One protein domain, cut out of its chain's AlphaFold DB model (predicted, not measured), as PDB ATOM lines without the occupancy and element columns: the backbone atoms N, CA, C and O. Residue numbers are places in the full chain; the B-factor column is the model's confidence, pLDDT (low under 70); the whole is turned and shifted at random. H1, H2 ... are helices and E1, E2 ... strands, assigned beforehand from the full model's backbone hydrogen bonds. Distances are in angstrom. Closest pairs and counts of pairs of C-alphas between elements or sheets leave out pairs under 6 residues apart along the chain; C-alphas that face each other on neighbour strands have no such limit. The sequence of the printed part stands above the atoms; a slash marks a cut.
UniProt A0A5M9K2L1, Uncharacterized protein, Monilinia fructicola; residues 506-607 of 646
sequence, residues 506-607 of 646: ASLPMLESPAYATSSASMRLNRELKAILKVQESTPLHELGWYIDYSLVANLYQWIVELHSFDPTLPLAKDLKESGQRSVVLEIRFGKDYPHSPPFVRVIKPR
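This is residues 506 to 607 of the 646 residues of an uncharacterized protein of Monilinia fructicola (UniProt A0A5M9K2L1). A single four-stranded sheet, E1 to E4, makes the middle of the domain, with the long helix H1 beyond its E1 edge and two smaller helices at its rim. H1 only grazes the sheet, the four-residue H2 sits between H1 and E1 along the chain, and H3 lies off one end of the sheet, between E2 and E3 along the chain. The printed part has 102 residues with three named helices and four named strands, in the order H1 H2 E1 E2 H3 E3 E4; the sheet runs E1, E2, E3, E4, all antiparallel. The class is mixed, helices and strands. The whole is only just compact, close to loose, with a radius of gyration of the C-alphas of 14.9 A and spans of 44 by 31 by 25 A.

In the sheet, inner strands E2, residues 558 to 563, and E3, residues 584 to 589, are antiparallel at 157 degrees; N 561 and O 586 are 3.0 A apart, within hydrogen-bond range. Edge strand E4, residues 600 to 605, forms a hairpin with E3 at 151 degrees, with N 587 and O 602 at 2.8 A. The other edge strand, E1, residues 546 to 548, forms a hairpin with E2 at 146 degrees, with N 547 and O 562 at 2.8 A. From edge to edge the strands' lines turn by 80 degrees. H1, residues 519 to 538, only grazes the sheet with residues 529 to 536; its closest C-alphas to E1 are those of Gln 536 and Tyr 547, 7.2 A apart. H2, residues 541 to 544, is close to H1 but not clearly touching, with the closest C-alphas, of Gln 536 and Leu 544, 7.1 A apart. H2 is not on the sheet. H3, residues 571 to 578, is not on the sheet either, and is apart from H1 and H2. Every O i to N i+4 pair is within hydrogen-bond range in H1 and H3; H2 is too short for such a pair.

E2 spans 16.1 A, E3 16.4 A, E4 16.0 A and E1 7.1 A from first to last C-alpha. H1 is 28.7 A long and begins at C-alpha 519, (152.254, 109.124, 187.231). H3 is 10.5 A long and H2 5.0 A. E4 ends at C-alpha 605, (165.328, 112.026, 158.253).

The C-alphas farthest apart, of Ser 519 and Glu 578, are 45.0 A apart. Residues 506 to 518 hold no named element. The printed part has no cut, and no link between named elements is long. Mean pLDDT of the printed part is 81.6; residues 597 and 607 are under 70.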
ATOM      1  N   ALA A 506     154.789 104.776 158.933       72.50
ATOM      2  CA  ALA A 506     155.174 103.382 158.688       72.50
ATOM      3  C   ALA A 506     156.481 103.262 157.884       72.50
ATOM      4  O   ALA A 506     157.204 102.274 157.996       72.50
ATOM      5  N   SER A 507     156.815 104.295 157.106       76.69
ATOM      6  CA  SER A 507     158.065 104.378 156.344       76.69
ATOM      7  C   SER A 507     159.298 104.721 157.194       76.69
ATOM      8  O   SER A 507     160.432 104.644 156.708       76.69
ATOM      9  N   LEU A 508     159.106 105.135 158.452       79.25
ATOM     10  CA  LEU A 508     160.172 105.650 159.309       79.25
ATOM     11  C   LEU A 508     160.813 104.528 160.144       79.25
ATOM     12  O   LEU A 508     160.103 103.720 160.740       79.25
ATOM     13  N   PRO A 509     162.153 104.491 160.282       77.31
ATOM     14  CA  PRO A 509     162.832 103.539 161.161       77.31
ATOM     15  C   PRO A 509     162.624 103.924 162.637       77.31
ATOM     16  O   PRO A 509     163.489 104.566 163.244       77.31
ATOM     17  N   MET A 510     161.465 103.582 163.205       76.19
ATOM     18  CA  MET A 510     161.086 103.886 164.589       76.19
ATOM     19  C   MET A 510     161.717 102.921 165.600       76.19
ATOM     20  O   MET A 510     161.899 101.736 165.331       76.19
ATOM     21  N   LEU A 511     162.046 103.442 166.783       76.25
ATOM     22  CA  LEU A 511     162.418 102.628 167.939       76.25
ATOM     23  C   LEU A 511     161.148 102.126 168.646       76.25
ATOM     24  O   LEU A 511     160.132 102.825 168.650       76.25
ATOM     25  N   GLU A 512     161.223 100.961 169.299       75.94
ATOM     26  CA  GLU A 512     160.101 100.386 170.065       75.94
ATOM     27  C   GLU A 512     159.559 101.390 171.084       75.94
ATOM     28  O   GLU A 512     160.341 102.037 171.784       75.94
ATOM     29  N   SER A 513     158.240 101.545 171.179       78.69
ATOM     30  CA  SER A 513     157.641 102.530 172.079       78.69
ATOM     31  C   SER A 513     157.978 102.250 173.551       78.69
ATOM     32  O   SER A 513     158.058 101.087 173.951       78.69
ATOM     33  N   PRO A 514     158.200 103.289 174.379       81.44
ATOM     34  CA  PRO A 514     158.437 103.110 175.809       81.44
ATOM     35  C   PRO A 514     157.311 102.313 176.485       81.44
ATOM     36  O   PRO A 514     156.145 102.682 176.391       81.44
ATOM     37  N   ALA A 515     157.667 101.234 177.185       80.94
ATOM     38  CA  ALA A 515     156.719 100.376 177.909       80.94
ATOM     39  C   ALA A 515     156.531 100.778 179.385       80.94
ATOM     40  O   ALA A 515     155.866 100.078 180.144       80.94
ATOM     41  N   TYR A 516     157.153 101.879 179.811       80.81
ATOM     42  CA  TYR A 516     157.027 102.420 181.159       80.81
ATOM     43  C   TYR A 516     156.083 103.619 181.171       80.81
ATOM     44  O   TYR A 516     156.018 104.385 180.213       80.81
ATOM     45  N   ALA A 517     155.409 103.808 182.298       82.94
ATOM     46  CA  ALA A 517     154.691 105.029 182.610       82.94
ATOM     47  C   ALA A 517     154.790 105.277 184.115       82.94
ATOM     48  O   ALA A 517     154.555 104.377 184.920       82.94
ATOM     49  N   THR A 518     155.156 106.495 184.494       84.06
ATOM     50  CA  THR A 518     155.127 106.977 185.878       84.06
ATOM     51  C   THR A 518     154.093 108.091 185.966       84.06
ATOM     52  O   THR A 518     153.966 108.899 185.044       84.06
ATOM     53  N   SER A 519     153.335 108.141 187.063       75.62
ATOM     54  CA  SER A 519     152.254 109.124 187.231       75.62
ATOM     55  C   SER A 519     152.772 110.565 187.114       75.62
ATOM     56  O   SER A 519     152.210 111.368 186.370       75.62
ATOM     57  N   SER A 520     153.909 110.861 187.759       77.25
ATOM     58  CA  SER A 520     154.562 112.177 187.712       77.25
ATOM     59  C   SER A 520     154.944 112.589 186.284       77.25
ATOM     60  O   SER A 520     154.475 113.620 185.791       77.25
ATOM     61  N   ALA A 521     155.700 111.747 185.566       78.06
ATOM     62  CA  ALA A 521     156.119 112.066 184.203       78.06
ATOM     63  C   ALA A 521     154.923 112.133 183.241       78.06
ATOM     64  O   ALA A 521     154.852 113.037 182.417       78.06
ATOM     65  N   SER A 522     153.938 111.238 183.375       87.50
ATOM     66  CA  SER A 522     152.720 111.264 182.553       87.50
ATOM     67  C   SER A 522     151.913 112.549 182.762       87.50
ATOM     68  O   SER A 522     151.448 113.152 181.794       87.50
ATOM     69  N   MET A 523     151.747 113.011 184.005       80.88
ATOM     70  CA  MET A 523     151.064 114.280 184.285       80.88
ATOM     71  C   MET A 523     151.835 115.475 183.723       80.88
ATOM     72  O   MET A 523     151.231 116.375 183.134       80.88
ATOM     73  N   ARG A 524     153.166 115.480 183.865       82.88
ATOM     74  CA  ARG A 524     154.024 116.532 183.315       82.88
ATOM     75  C   ARG A 524     153.948 116.586 181.787       82.88
ATOM     76  O   ARG A 524     153.669 117.651 181.245       82.88
ATOM     77  N   LEU A 525     154.107 115.449 181.113       88.38
ATOM     78  CA  LEU A 525     154.069 115.355 179.652       88.38
ATOM     79  C   LEU A 525     152.704 115.726 179.078       88.38
ATOM     80  O   LEU A 525     152.637 116.421 178.073       88.38
ATOM     81  N   ASN A 526     151.609 115.331 179.730       88.06
ATOM     82  CA  ASN A 526     150.271 115.752 179.307       88.06
ATOM     83  C   ASN A 526     150.087 117.272 179.397       88.06
ATOM     84  O   ASN A 526     149.423 117.864 178.545       88.06
ATOM     85  N   ARG A 527     150.655 117.914 180.424       83.44
ATOM     86  CA  ARG A 527     150.611 119.375 180.577       83.44
ATOM     87  C   ARG A 527     151.395 120.066 179.464       83.44
ATOM     88  O   ARG A 527     150.886 121.003 178.859       83.44
ATOM     89  N   GLU A 528     152.594 119.572 179.175       86.69
ATOM     90  CA  GLU A 528     153.446 120.114 178.116       86.69
ATOM     91  C   GLU A 528     152.845 119.902 176.733       86.69
ATOM     92  O   GLU A 528     152.775 120.849 175.958       86.69
ATOM     93  N   LEU A 529     152.318 118.708 176.448       87.00
ATOM     94  CA  LEU A 529     151.648 118.425 175.185       87.00
ATOM     95  C   LEU A 529     150.461 119.373 174.967       87.00
ATOM     96  O   LEU A 529     150.323 119.939 173.889       87.00
ATOM     97  N   LYS A 530     149.639 119.618 175.997       85.19
ATOM     98  CA  LYS A 530     148.537 120.592 175.916       85.19
ATOM     99  C   LYS A 530     149.029 122.015 175.659       85.19
ATOM    100  O   LYS A 530     148.439 122.717 174.844       85.19
ATOM    101  N   ALA A 531     150.089 122.443 176.345       84.38
ATOM    102  CA  ALA A 531     150.666 123.770 176.148       84.38
ATOM    103  C   ALA A 531     151.204 123.939 174.718       84.38
ATOM    104  O   ALA A 531     150.918 124.936 174.061       84.38
ATOM    105  N   ILE A 532     151.913 122.929 174.211       86.75
ATOM    106  CA  ILE A 532     152.485 122.896 172.863       86.75
ATOM    107  C   ILE A 532     151.385 122.898 171.800       86.75
ATOM    108  O   ILE A 532     151.452 123.691 170.865       86.75
ATOM    109  N   LEU A 533     150.337 122.083 171.954       86.06
ATOM    110  CA  LEU A 533     149.203 122.073 171.023       86.06
ATOM    111  C   LEU A 533     148.471 123.420 171.006       86.06
ATOM    112  O   LEU A 533     148.158 123.919 169.930       86.06
ATOM    113  N   LYS A 534     148.288 124.061 172.168       86.81
ATOM    114  CA  LYS A 534     147.698 125.405 172.248       86.81
ATOM    115  C   LYS A 534     148.525 126.435 171.470       86.81
ATOM    116  O   LYS A 534     147.951 127.243 170.751       86.81
ATOM    117  N   VAL A 535     149.855 126.384 171.587       86.19
ATOM    118  CA  VAL A 535     150.765 127.258 170.823       86.19
ATOM    119  C   VAL A 535     150.705 126.947 169.326       86.19
ATOM    120  O   VAL A 535     150.695 127.870 168.514       86.19
ATOM    121  N   GLN A 536     150.635 125.668 168.952       87.75
ATOM    122  CA  GLN A 536     150.527 125.244 167.556       87.75
ATOM    123  C   GLN A 536     149.212 125.701 166.905       87.75
ATOM    124  O   GLN A 536     149.205 126.039 165.726       87.75
ATOM    125  N   GLU A 537     148.112 125.741 167.660       86.50
ATOM    126  CA  GLU A 537     146.817 126.250 167.193       86.50
ATOM    127  C   GLU A 537     146.771 127.783 167.123       86.50
ATOM    128  O   GLU A 537     146.128 128.338 166.232       86.50
ATOM    129  N   SER A 538     147.442 128.482 168.047       85.62
ATOM    130  CA  SER A 538     147.412 129.950 168.116       85.62
ATOM    131  C   SER A 538     148.398 130.648 167.178       85.62
ATOM    132  O   SER A 538     148.220 131.832 166.893       85.62
ATOM    133  N   THR A 539     149.445 129.953 166.727       83.69
ATOM    134  CA  THR A 539     150.569 130.550 165.992       83.69
ATOM    135  C   THR A 539     150.589 130.087 164.530       83.69
ATOM    136  O   THR A 539     150.544 128.884 164.267       83.69
ATOM    137  N   PRO A 540     150.715 130.996 163.545       83.19
ATOM    138  CA  PRO A 540     150.858 130.617 162.142       83.19
ATOM    139  C   PRO A 540     152.091 129.728 161.878       83.19
ATOM    140  O   PRO A 540     153.191 130.006 162.349       83.19
ATOM    141  N   LEU A 541     151.946 128.706 161.024       80.44
ATOM    142  CA  LEU A 541     152.997 127.707 160.726       80.44
ATOM    143  C   LEU A 541     154.343 128.299 160.258       80.44
ATOM    144  O   LEU A 541     155.401 127.713 160.490       80.44
ATOM    145  N   HIS A 542     154.331 129.446 159.576       76.38
ATOM    146  CA  HIS A 542     155.566 130.086 159.108       76.38
ATOM    147  C   HIS A 542     156.412 130.679 160.235       76.38
ATOM    148  O   HIS A 542     157.627 130.746 160.085       76.38
ATOM    149  N   GLU A 543     155.786 131.064 161.347       78.06
ATOM    150  CA  GLU A 543     156.462 131.612 162.527       78.06
ATOM    151  C   GLU A 543     156.815 130.513 163.534       78.06
ATOM    152  O   GLU A 543     157.813 130.621 164.239       78.06
ATOM    153  N   LEU A 544     156.026 129.432 163.567       81.06
ATOM    154  CA  LEU A 544     156.211 128.331 164.509       81.06
ATOM    155  C   LEU A 544     157.501 127.537 164.244       81.06
ATOM    156  O   LEU A 544     158.251 127.238 165.170       81.06
ATOM    157  N   GLY A 545     157.766 127.192 162.978       81.38
ATOM    158  CA  GLY A 545     158.973 126.461 162.561       81.38
ATOM    159  C   GLY A 545     159.048 124.991 163.004       81.38
ATOM    160  O   GLY A 545     160.019 124.295 162.693       81.38
ATOM    161  N   TRP A 546     158.032 124.492 163.704       87.38
ATOM    162  CA  TRP A 546     157.890 123.093 164.086       87.38
ATOM    163  C   TRP A 546     156.424 122.666 164.048       87.38
ATOM    164  O   TRP A 546     155.527 123.487 164.216       87.38
ATOM    165  N   TYR A 547     156.186 121.374 163.842       87.56
ATOM    166  CA  TYR A 547     154.852 120.790 163.826       87.56
ATOM    167  C   TYR A 547     154.853 119.409 164.483       87.56
ATOM    168  O   TYR A 547     155.747 118.593 164.241       87.56
ATOM    169  N   ILE A 548     153.838 119.145 165.303       88.69
ATOM    170  CA  ILE A 548     153.551 117.835 165.889       88.69
ATOM    171  C   ILE A 548     152.195 117.368 165.379       88.69
ATOM    172  O   ILE A 548     151.168 118.013 165.607       88.69
ATOM    173  N   ASP A 549     152.189 116.212 164.723       84.06
ATOM    174  CA  ASP A 549     150.952 115.537 164.362       84.06
ATOM    175  C   ASP A 549     150.445 114.719 165.554       84.06
ATOM    176  O   ASP A 549     150.958 113.641 165.858       84.06
ATOM    177  N   TYR A 550     149.424 115.242 166.236       79.75
ATOM    178  CA  TYR A 550     148.797 114.577 167.378       79.75
ATOM    179  C   TYR A 550     148.268 113.178 167.029       79.75
ATOM    180  O   TYR A 550     148.289 112.289 167.878       79.75
ATOM    181  N   SER A 551     147.843 112.947 165.780       79.25
ATOM    182  CA  SER A 551     147.332 111.640 165.356       79.25
ATOM    183  C   SER A 551     148.410 110.548 165.345       79.25
ATOM    184  O   SER A 551     148.090 109.371 165.503       79.25
ATOM    185  N   LEU A 552     149.686 110.936 165.234       78.81
ATOM    186  CA  LEU A 552     150.836 110.026 165.253       78.81
ATOM    187  C   LEU A 552     151.366 109.762 166.675       78.81
ATOM    188  O   LEU A 552     152.219 108.888 166.867       78.81
ATOM    189  N   VAL A 553     150.868 110.483 167.690       79.88
ATOM    190  CA  VAL A 553     151.268 110.311 169.096       79.88
ATOM    191  C   VAL A 553     150.486 109.152 169.721       79.88
ATOM    192  O   VAL A 553     149.567 109.329 170.515       79.88
ATOM    193  N   ALA A 554     150.873 107.924 169.372       79.38
ATOM    194  CA  ALA A 554     150.305 106.712 169.972       79.38
ATOM    195  C   ALA A 554     150.772 106.486 171.425       79.38
ATOM    196  O   ALA A 554     150.092 105.820 172.206       79.38
ATOM    197  N   ASN A 555     151.938 107.024 171.797       85.31
ATOM    198  CA  ASN A 555     152.521 106.897 173.130       85.31
ATOM    199  C   ASN A 555     152.976 108.271 173.635       85.31
ATOM    200  O   ASN A 555     153.791 108.932 172.996       85.31
ATOM    201  N   LEU A 556     152.495 108.676 174.813       88.00
ATOM    202  CA  LEU A 556     152.806 109.974 175.419       88.00
ATOM    203  C   LEU A 556     154.312 110.199 175.651       88.00
ATOM    204  O   LEU A 556     154.756 111.340 175.686       88.00
ATOM    205  N   TYR A 557     155.102 109.134 175.785       89.12
ATOM    206  CA  TYR A 557     156.548 109.194 176.001       89.12
ATOM    207  C   TYR A 557     157.363 109.201 174.699       89.12
ATOM    208  O   TYR A 557     158.593 109.164 174.756       89.12
ATOM    209  N   GLN A 558     156.722 109.226 173.528       89.25
ATOM    210  CA  GLN A 558     157.390 109.196 172.228       89.25
ATOM    211  C   GLN A 558     156.707 110.155 171.252       89.25
ATOM    212  O   GLN A 558     155.591 109.901 170.806       89.25
ATOM    213  N   TRP A 559     157.373 111.255 170.912       89.62
ATOM    214  CA  TRP A 559     156.834 112.278 170.016       89.62
ATOM    215  C   TRP A 559     157.602 112.310 168.703       89.62
ATOM    216  O   TRP A 559     158.824 112.136 168.673       89.62
ATOM    217  N   ILE A 560     156.877 112.567 167.619       89.38
ATOM    218  CA  ILE A 560     157.444 112.827 166.301       89.38
ATOM    219  C   ILE A 560     157.248 114.310 166.019       89.38
ATOM    220  O   ILE A 560     156.122 114.802 166.046       89.38
ATOM    221  N   VAL A 561     158.350 115.014 165.778       88.94
ATOM    222  CA  VAL A 561     158.345 116.462 165.548       88.94
ATOM    223  C   VAL A 561     158.954 116.749 164.187       88.94
ATOM    224  O   VAL A 561     160.053 116.287 163.884       88.94
ATOM    225  N   GLU A 562     158.259 117.524 163.367       89.44
ATOM    226  CA  GLU A 562     158.763 118.007 162.087       89.44
ATOM    227  C   GLU A 562     159.247 119.445 162.237       89.44
ATOM    228  O   GLU A 562     158.449 120.339 162.488       89.44
ATOM    229  N   LEU A 563     160.544 119.689 162.061       87.25
ATOM    230  CA  LEU A 563     161.073 121.046 161.938       87.25
ATOM    231  C   LEU A 563     160.976 121.497 160.483       87.25
ATOM    232  O   LEU A 563     161.441 120.794 159.583       87.25
ATOM    233  N   HIS A 564     160.395 122.665 160.249       85.75
ATOM    234  CA  HIS A 564     160.143 123.203 158.915       85.75
ATOM    235  C   HIS A 564     160.306 124.730 158.905       85.75
ATOM    236  O   HIS A 564     160.710 125.327 159.897       85.75
ATOM    237  N   SER A 565     160.028 125.378 157.771       81.94
ATOM    238  CA  SER A 565     160.108 126.846 157.638       81.94
ATOM    239  C   SER A 565     161.483 127.438 157.992       81.94
ATOM    240  O   SER A 565     161.579 128.507 158.588       81.94
ATOM    241  N   PHE A 566     162.570 126.756 157.623       80.69
ATOM    242  CA  PHE A 566     163.924 127.281 157.814       80.69
ATOM    243  C   PHE A 566     164.156 128.552 156.986       80.69
ATOM    244  O   PHE A 566     163.683 128.655 155.852       80.69
ATOM    245  N   ASP A 567     164.959 129.480 157.516       77.38
ATOM    246  CA  ASP A 567     165.375 130.684 156.791       77.38
ATOM    247  C   ASP A 567     166.016 130.306 155.431       77.38
ATOM    248  O   ASP A 567     167.010 129.567 155.407       77.38
ATOM    249  N   PRO A 568     165.487 130.807 154.292       78.44
ATOM    250  CA  PRO A 568     165.996 130.511 152.951       78.44
ATOM    251  C   PRO A 568     167.473 130.854 152.719       78.44
ATOM    252  O   PRO A 568     168.089 130.326 151.786       78.44
ATOM    253  N   THR A 569     168.055 131.745 153.526       73.31
ATOM    254  CA  THR A 569     169.478 132.099 153.440       73.31
ATOM    255  C   THR A 569     170.389 130.968 153.931       73.31
ATOM    256  O   THR A 569     171.543 130.876 153.495       73.31
ATOM    257  N   LEU A 570     169.870 130.062 154.770       74.62
ATOM    258  CA  LEU A 570     170.633 128.971 155.365       74.62
ATOM    259  C   LEU A 570     171.001 127.897 154.328       74.62
ATOM    260  O   LEU A 570     170.151 127.464 153.546       74.62
ATOM    261  N   PRO A 571     172.240 127.367 154.363       72.88
ATOM    262  CA  PRO A 571     172.635 126.240 153.517       72.88
ATOM    263  C   PRO A 571     171.743 125.005 153.684       72.88
ATOM    264  O   PRO A 571     171.428 124.355 152.697       72.88
ATOM    265  N   LEU A 572     171.271 124.729 154.905       76.00
ATOM    266  CA  LEU A 572     170.336 123.634 155.171       76.00
ATOM    267  C   LEU A 572     169.018 123.788 154.397       76.00
ATOM    268  O   LEU A 572     168.527 122.814 153.838       76.00
ATOM    269  N   ALA A 573     168.459 125.002 154.333       78.25
ATOM    270  CA  ALA A 573     167.220 125.255 153.600       78.25
ATOM    271  C   ALA A 573     167.399 125.013 152.092       78.25
ATOM    272  O   ALA A 573     166.497 124.500 151.430       78.25
ATOM    273  N   LYS A 574     168.583 125.334 151.553       81.56
ATOM    274  CA  LYS A 574     168.947 125.047 150.158       81.56
ATOM    275  C   LYS A 574     169.098 123.545 149.917       81.56
ATOM    276  O   LYS A 574     168.463 123.023 149.008       81.56
ATOM    277  N   ASP A 575     169.839 122.846 150.778       77.75
ATOM    278  CA  ASP A 575     170.045 121.396 150.676       77.75
ATOM    279  C   ASP A 575     168.707 120.615 150.798       77.75
ATOM    280  O   ASP A 575     168.468 119.634 150.086       77.75
ATOM    281  N   LEU A 576     167.796 121.047 151.680       80.62
ATOM    282  CA  LEU A 576     166.453 120.465 151.826       80.62
ATOM    283  C   LEU A 576     165.638 120.612 150.532       80.62
ATOM    284  O   LEU A 576     165.109 119.620 150.029       80.62
ATOM    285  N   LYS A 577     165.636 121.811 149.934       85.12
ATOM    286  CA  LYS A 577     164.973 122.070 148.646       85.12
ATOM    287  C   LYS A 577     165.571 121.248 147.504       85.12
ATOM    288  O   LYS A 577     164.820 120.655 146.736       85.12
ATOM    289  N   GLU A 578     166.898 121.155 147.417       84.19
ATOM    290  CA  GLU A 578     167.592 120.342 146.406       84.19
ATOM    291  C   GLU A 578     167.280 118.843 146.538       84.19
ATOM    292  O   GLU A 578     167.168 118.135 145.539       84.19
ATOM    293  N   SER A 579     167.104 118.352 147.768       78.81
ATOM    294  CA  SER A 579     166.773 116.949 148.046       78.81
ATOM    295  C   SER A 579     165.271 116.637 148.020       78.81
ATOM    296  O   SER A 579     164.887 115.492 148.277       78.81
ATOM    297  N   GLY A 580     164.422 117.624 147.707       82.00
ATOM    298  CA  GLY A 580     162.963 117.482 147.663       82.00
ATOM    299  C   GLY A 580     162.310 117.241 149.030       82.00
ATOM    300  O   GLY A 580     161.179 116.759 149.088       82.00
ATOM    301  N   GLN A 581     163.010 117.537 150.128       81.81
ATOM    302  CA  GLN A 581     162.512 117.378 151.496       81.81
ATOM    303  C   GLN A 581     162.079 118.727 152.065       81.81
ATOM    304  O   GLN A 581     162.762 119.730 151.898       81.81
ATOM    305  N   ARG A 582     160.930 118.747 152.745       83.12
ATOM    306  CA  ARG A 582     160.310 119.975 153.276       83.12
ATOM    307  C   ARG A 582     160.537 120.177 154.775       83.12
ATOM    308  O   ARG A 582     160.401 121.289 155.271       83.12
ATOM    309  N   SER A 583     160.875 119.106 155.485       86.75
ATOM    310  CA  SER A 583     161.012 119.090 156.939       86.75
ATOM    311  C   SER A 583     162.158 118.180 157.382       86.75
ATOM    312  O   SER A 583     162.587 117.271 156.664       86.75
ATOM    313  N   VAL A 584     162.652 118.439 158.591       85.50
ATOM    314  CA  VAL A 584     163.539 117.552 159.343       85.50
ATOM    315  C   VAL A 584     162.699 116.851 160.397       85.50
ATOM    316  O   VAL A 584     162.137 117.496 161.276       85.50
ATOM    317  N   VAL A 585     162.620 115.529 160.315       85.38
ATOM    318  CA  VAL A 585     161.811 114.715 161.221       85.38
ATOM    319  C   VAL A 585     162.668 114.246 162.386       85.38
ATOM    320  O   VAL A 585     163.694 113.586 162.193       85.38
ATOM    321  N   LEU A 586     162.222 114.568 163.591       85.38
ATOM    322  CA  LEU A 586     162.828 114.212 164.863       85.38
ATOM    323  C   LEU A 586     161.954 113.199 165.602       85.38
ATOM    324  O   LEU A 586     160.728 113.260 165.544       85.38
ATOM    325  N   GLU A 587     162.594 112.307 166.350       85.06
ATOM    326  CA  GLU A 587     161.951 111.534 167.411       85.06
ATOM    327  C   GLU A 587     162.444 112.041 168.763       85.06
ATOM    328  O   GLU A 587     163.654 112.095 169.003       85.06
ATOM    329  N   ILE A 588     161.503 112.354 169.647       86.56
ATOM    330  CA  ILE A 588     161.750 112.705 171.042       86.56
ATOM    331  C   ILE A 588     161.214 111.575 171.916       86.56
ATOM    332  O   ILE A 588     160.066 111.162 171.769       86.56
ATOM    333  N   ARG A 589     162.037 111.066 172.832       84.75
ATOM    334  CA  ARG A 589     161.668 110.016 173.783       84.75
ATOM    335  C   ARG A 589     161.911 110.478 175.207       84.75
ATOM    336  O   ARG A 589     163.035 110.823 175.566       84.75
ATOM    337  N   PHE A 590     160.877 110.421 176.028       85.88
ATOM    338  CA  PHE A 590     160.931 110.849 177.419       85.88
ATOM    339  C   PHE A 590     161.217 109.662 178.333       85.88
ATOM    340  O   PHE A 590     160.616 108.604 178.173       85.88
ATOM    341  N   GLY A 591     162.140 109.839 179.280       82.88
ATOM    342  CA  GLY A 591     162.437 108.844 180.310       82.88
ATOM    343  C   GLY A 591     161.339 108.759 181.373       82.88
ATOM    344  O   GLY A 591     160.530 109.670 181.537       82.88
ATOM    345  N   LYS A 592     161.341 107.669 182.150       83.44
ATOM    346  CA  LYS A 592     160.442 107.497 183.308       83.44
ATOM    347  C   LYS A 592     160.647 108.550 184.405       83.44
ATOM    348  O   LYS A 592     159.705 108.839 185.138       83.44
ATOM    349  N   ASP A 593     161.845 109.126 184.466       80.25
ATOM    350  CA  ASP A 593     162.256 110.113 185.465       80.25
ATOM    351  C   ASP A 593     162.154 111.547 184.897       80.25
ATOM    352  O   ASP A 593     162.771 112.477 185.408       80.25
ATOM    353  N   TYR A 594     161.442 111.751 183.781       77.06
ATOM    354  CA  TYR A 594     161.162 113.086 183.244       77.06
ATOM    355  C   TYR A 594     160.281 113.878 184.231       77.06
ATOM    356  O   TYR A 594     159.295 113.318 184.715       77.06
ATOM    357  N   PRO A 595     160.576 115.158 184.541       76.31
ATOM    358  CA  PRO A 595     161.522 116.071 183.881       76.31
ATOM    359  C   PRO A 595     162.953 116.096 184.453       76.31
ATOM    360  O   PRO A 595     163.783 116.845 183.948       76.31
ATOM    361  N   HIS A 596     163.269 115.298 185.479       71.75
ATOM    362  CA  HIS A 596     164.605 115.269 186.098       71.75
ATOM    363  C   HIS A 596     165.686 114.715 185.163       71.75
ATOM    364  O   HIS A 596     166.850 115.100 185.249       71.75
ATOM    365  N   SER A 597     165.298 113.817 184.255       63.88
ATOM    366  CA  SER A 597     166.150 113.362 183.154       63.88
ATOM    367  C   SER A 597     165.736 114.031 181.838       63.88
ATOM    368  O   SER A 597     164.539 114.089 181.536       63.88
ATOM    369  N   PRO A 598     166.694 114.527 181.032       71.06
ATOM    370  CA  PRO A 598     166.374 115.140 179.751       71.06
ATOM    371  C   PRO A 598     165.840 114.093 178.761       71.06
ATOM    372  O   PRO A 598     166.238 112.922 178.818       71.06
ATOM    373  N   PRO A 599     164.967 114.488 177.819       80.00
ATOM    374  CA  PRO A 599     164.495 113.581 176.789       80.00
ATOM    375  C   PRO A 599     165.616 113.235 175.808       80.00
ATOM    376  O   PRO A 599     166.497 114.039 175.502       80.00
ATOM    377  N   PHE A 600     165.549 112.031 175.260       76.94
ATOM    378  CA  PHE A 600     166.404 111.616 174.162       76.94
ATOM    379  C   PHE A 600     165.823 112.118 172.839       76.94
ATOM    380  O   PHE A 600     164.700 111.769 172.487       76.94
ATOM    381  N   VAL A 601     166.599 112.902 172.089       80.06
ATOM    382  CA  VAL A 601     166.197 113.454 170.788       80.06
ATOM    383  C   VAL A 601     167.088 112.875 169.695       80.06
ATOM    384  O   VAL A 601     168.313 112.875 169.824       80.06
ATOM    385  N   ARG A 602     166.494 112.403 168.596       75.44
ATOM    386  CA  ARG A 602     167.244 111.970 167.409       75.44
ATOM    387  C   ARG A 602     166.606 112.441 166.110       75.44
ATOM    388  O   ARG A 602     165.388 112.523 166.007       75.44
ATOM    389  N   VAL A 603     167.432 112.660 165.090       78.88
ATOM    390  CA  VAL A 603     166.974 112.885 163.712       78.88
ATOM    391  C   VAL A 603     166.648 111.543 163.056       78.88
ATOM    392  O   VAL A 603     167.479 110.636 163.050       78.88
ATOM    393  N   ILE A 604     165.447 111.421 162.488       79.81
ATOM    394  CA  ILE A 604     165.016 110.266 161.693       79.81
ATOM    395  C   ILE A 604     165.376 110.473 160.213       79.81
ATOM    396  O   ILE A 604     165.948 109.579 159.586       79.81
ATOM    397  N   LYS A 605     165.042 111.644 159.650       78.50
ATOM    398  CA  LYS A 605     165.328 112.026 158.253       78.50
ATOM    399  C   LYS A 605     165.303 113.558 158.076       78.50
ATOM    400  O   LYS A 605     164.582 114.210 158.825       78.50
ATOM    401  N   PRO A 606     166.005 114.137 157.083       77.75
ATOM    402  CA  PRO A 606     167.070 113.535 156.272       77.75
ATOM    403  C   PRO A 606     168.297 113.141 157.095       77.75
ATOM    404  O   PRO A 606     168.467 113.564 158.234       77.75
ATOM    405  N   ARG A 607     169.198 112.359 156.487       69.75
ATOM    406  CA  ARG A 607     170.548 112.192 157.032       69.75
ATOM    407  C   ARG A 607     171.350 113.468 156.801       69.75
ATOM    408  O   ARG A 607     171.500 113.933 155.671       69.75
TER     409      ARG A 607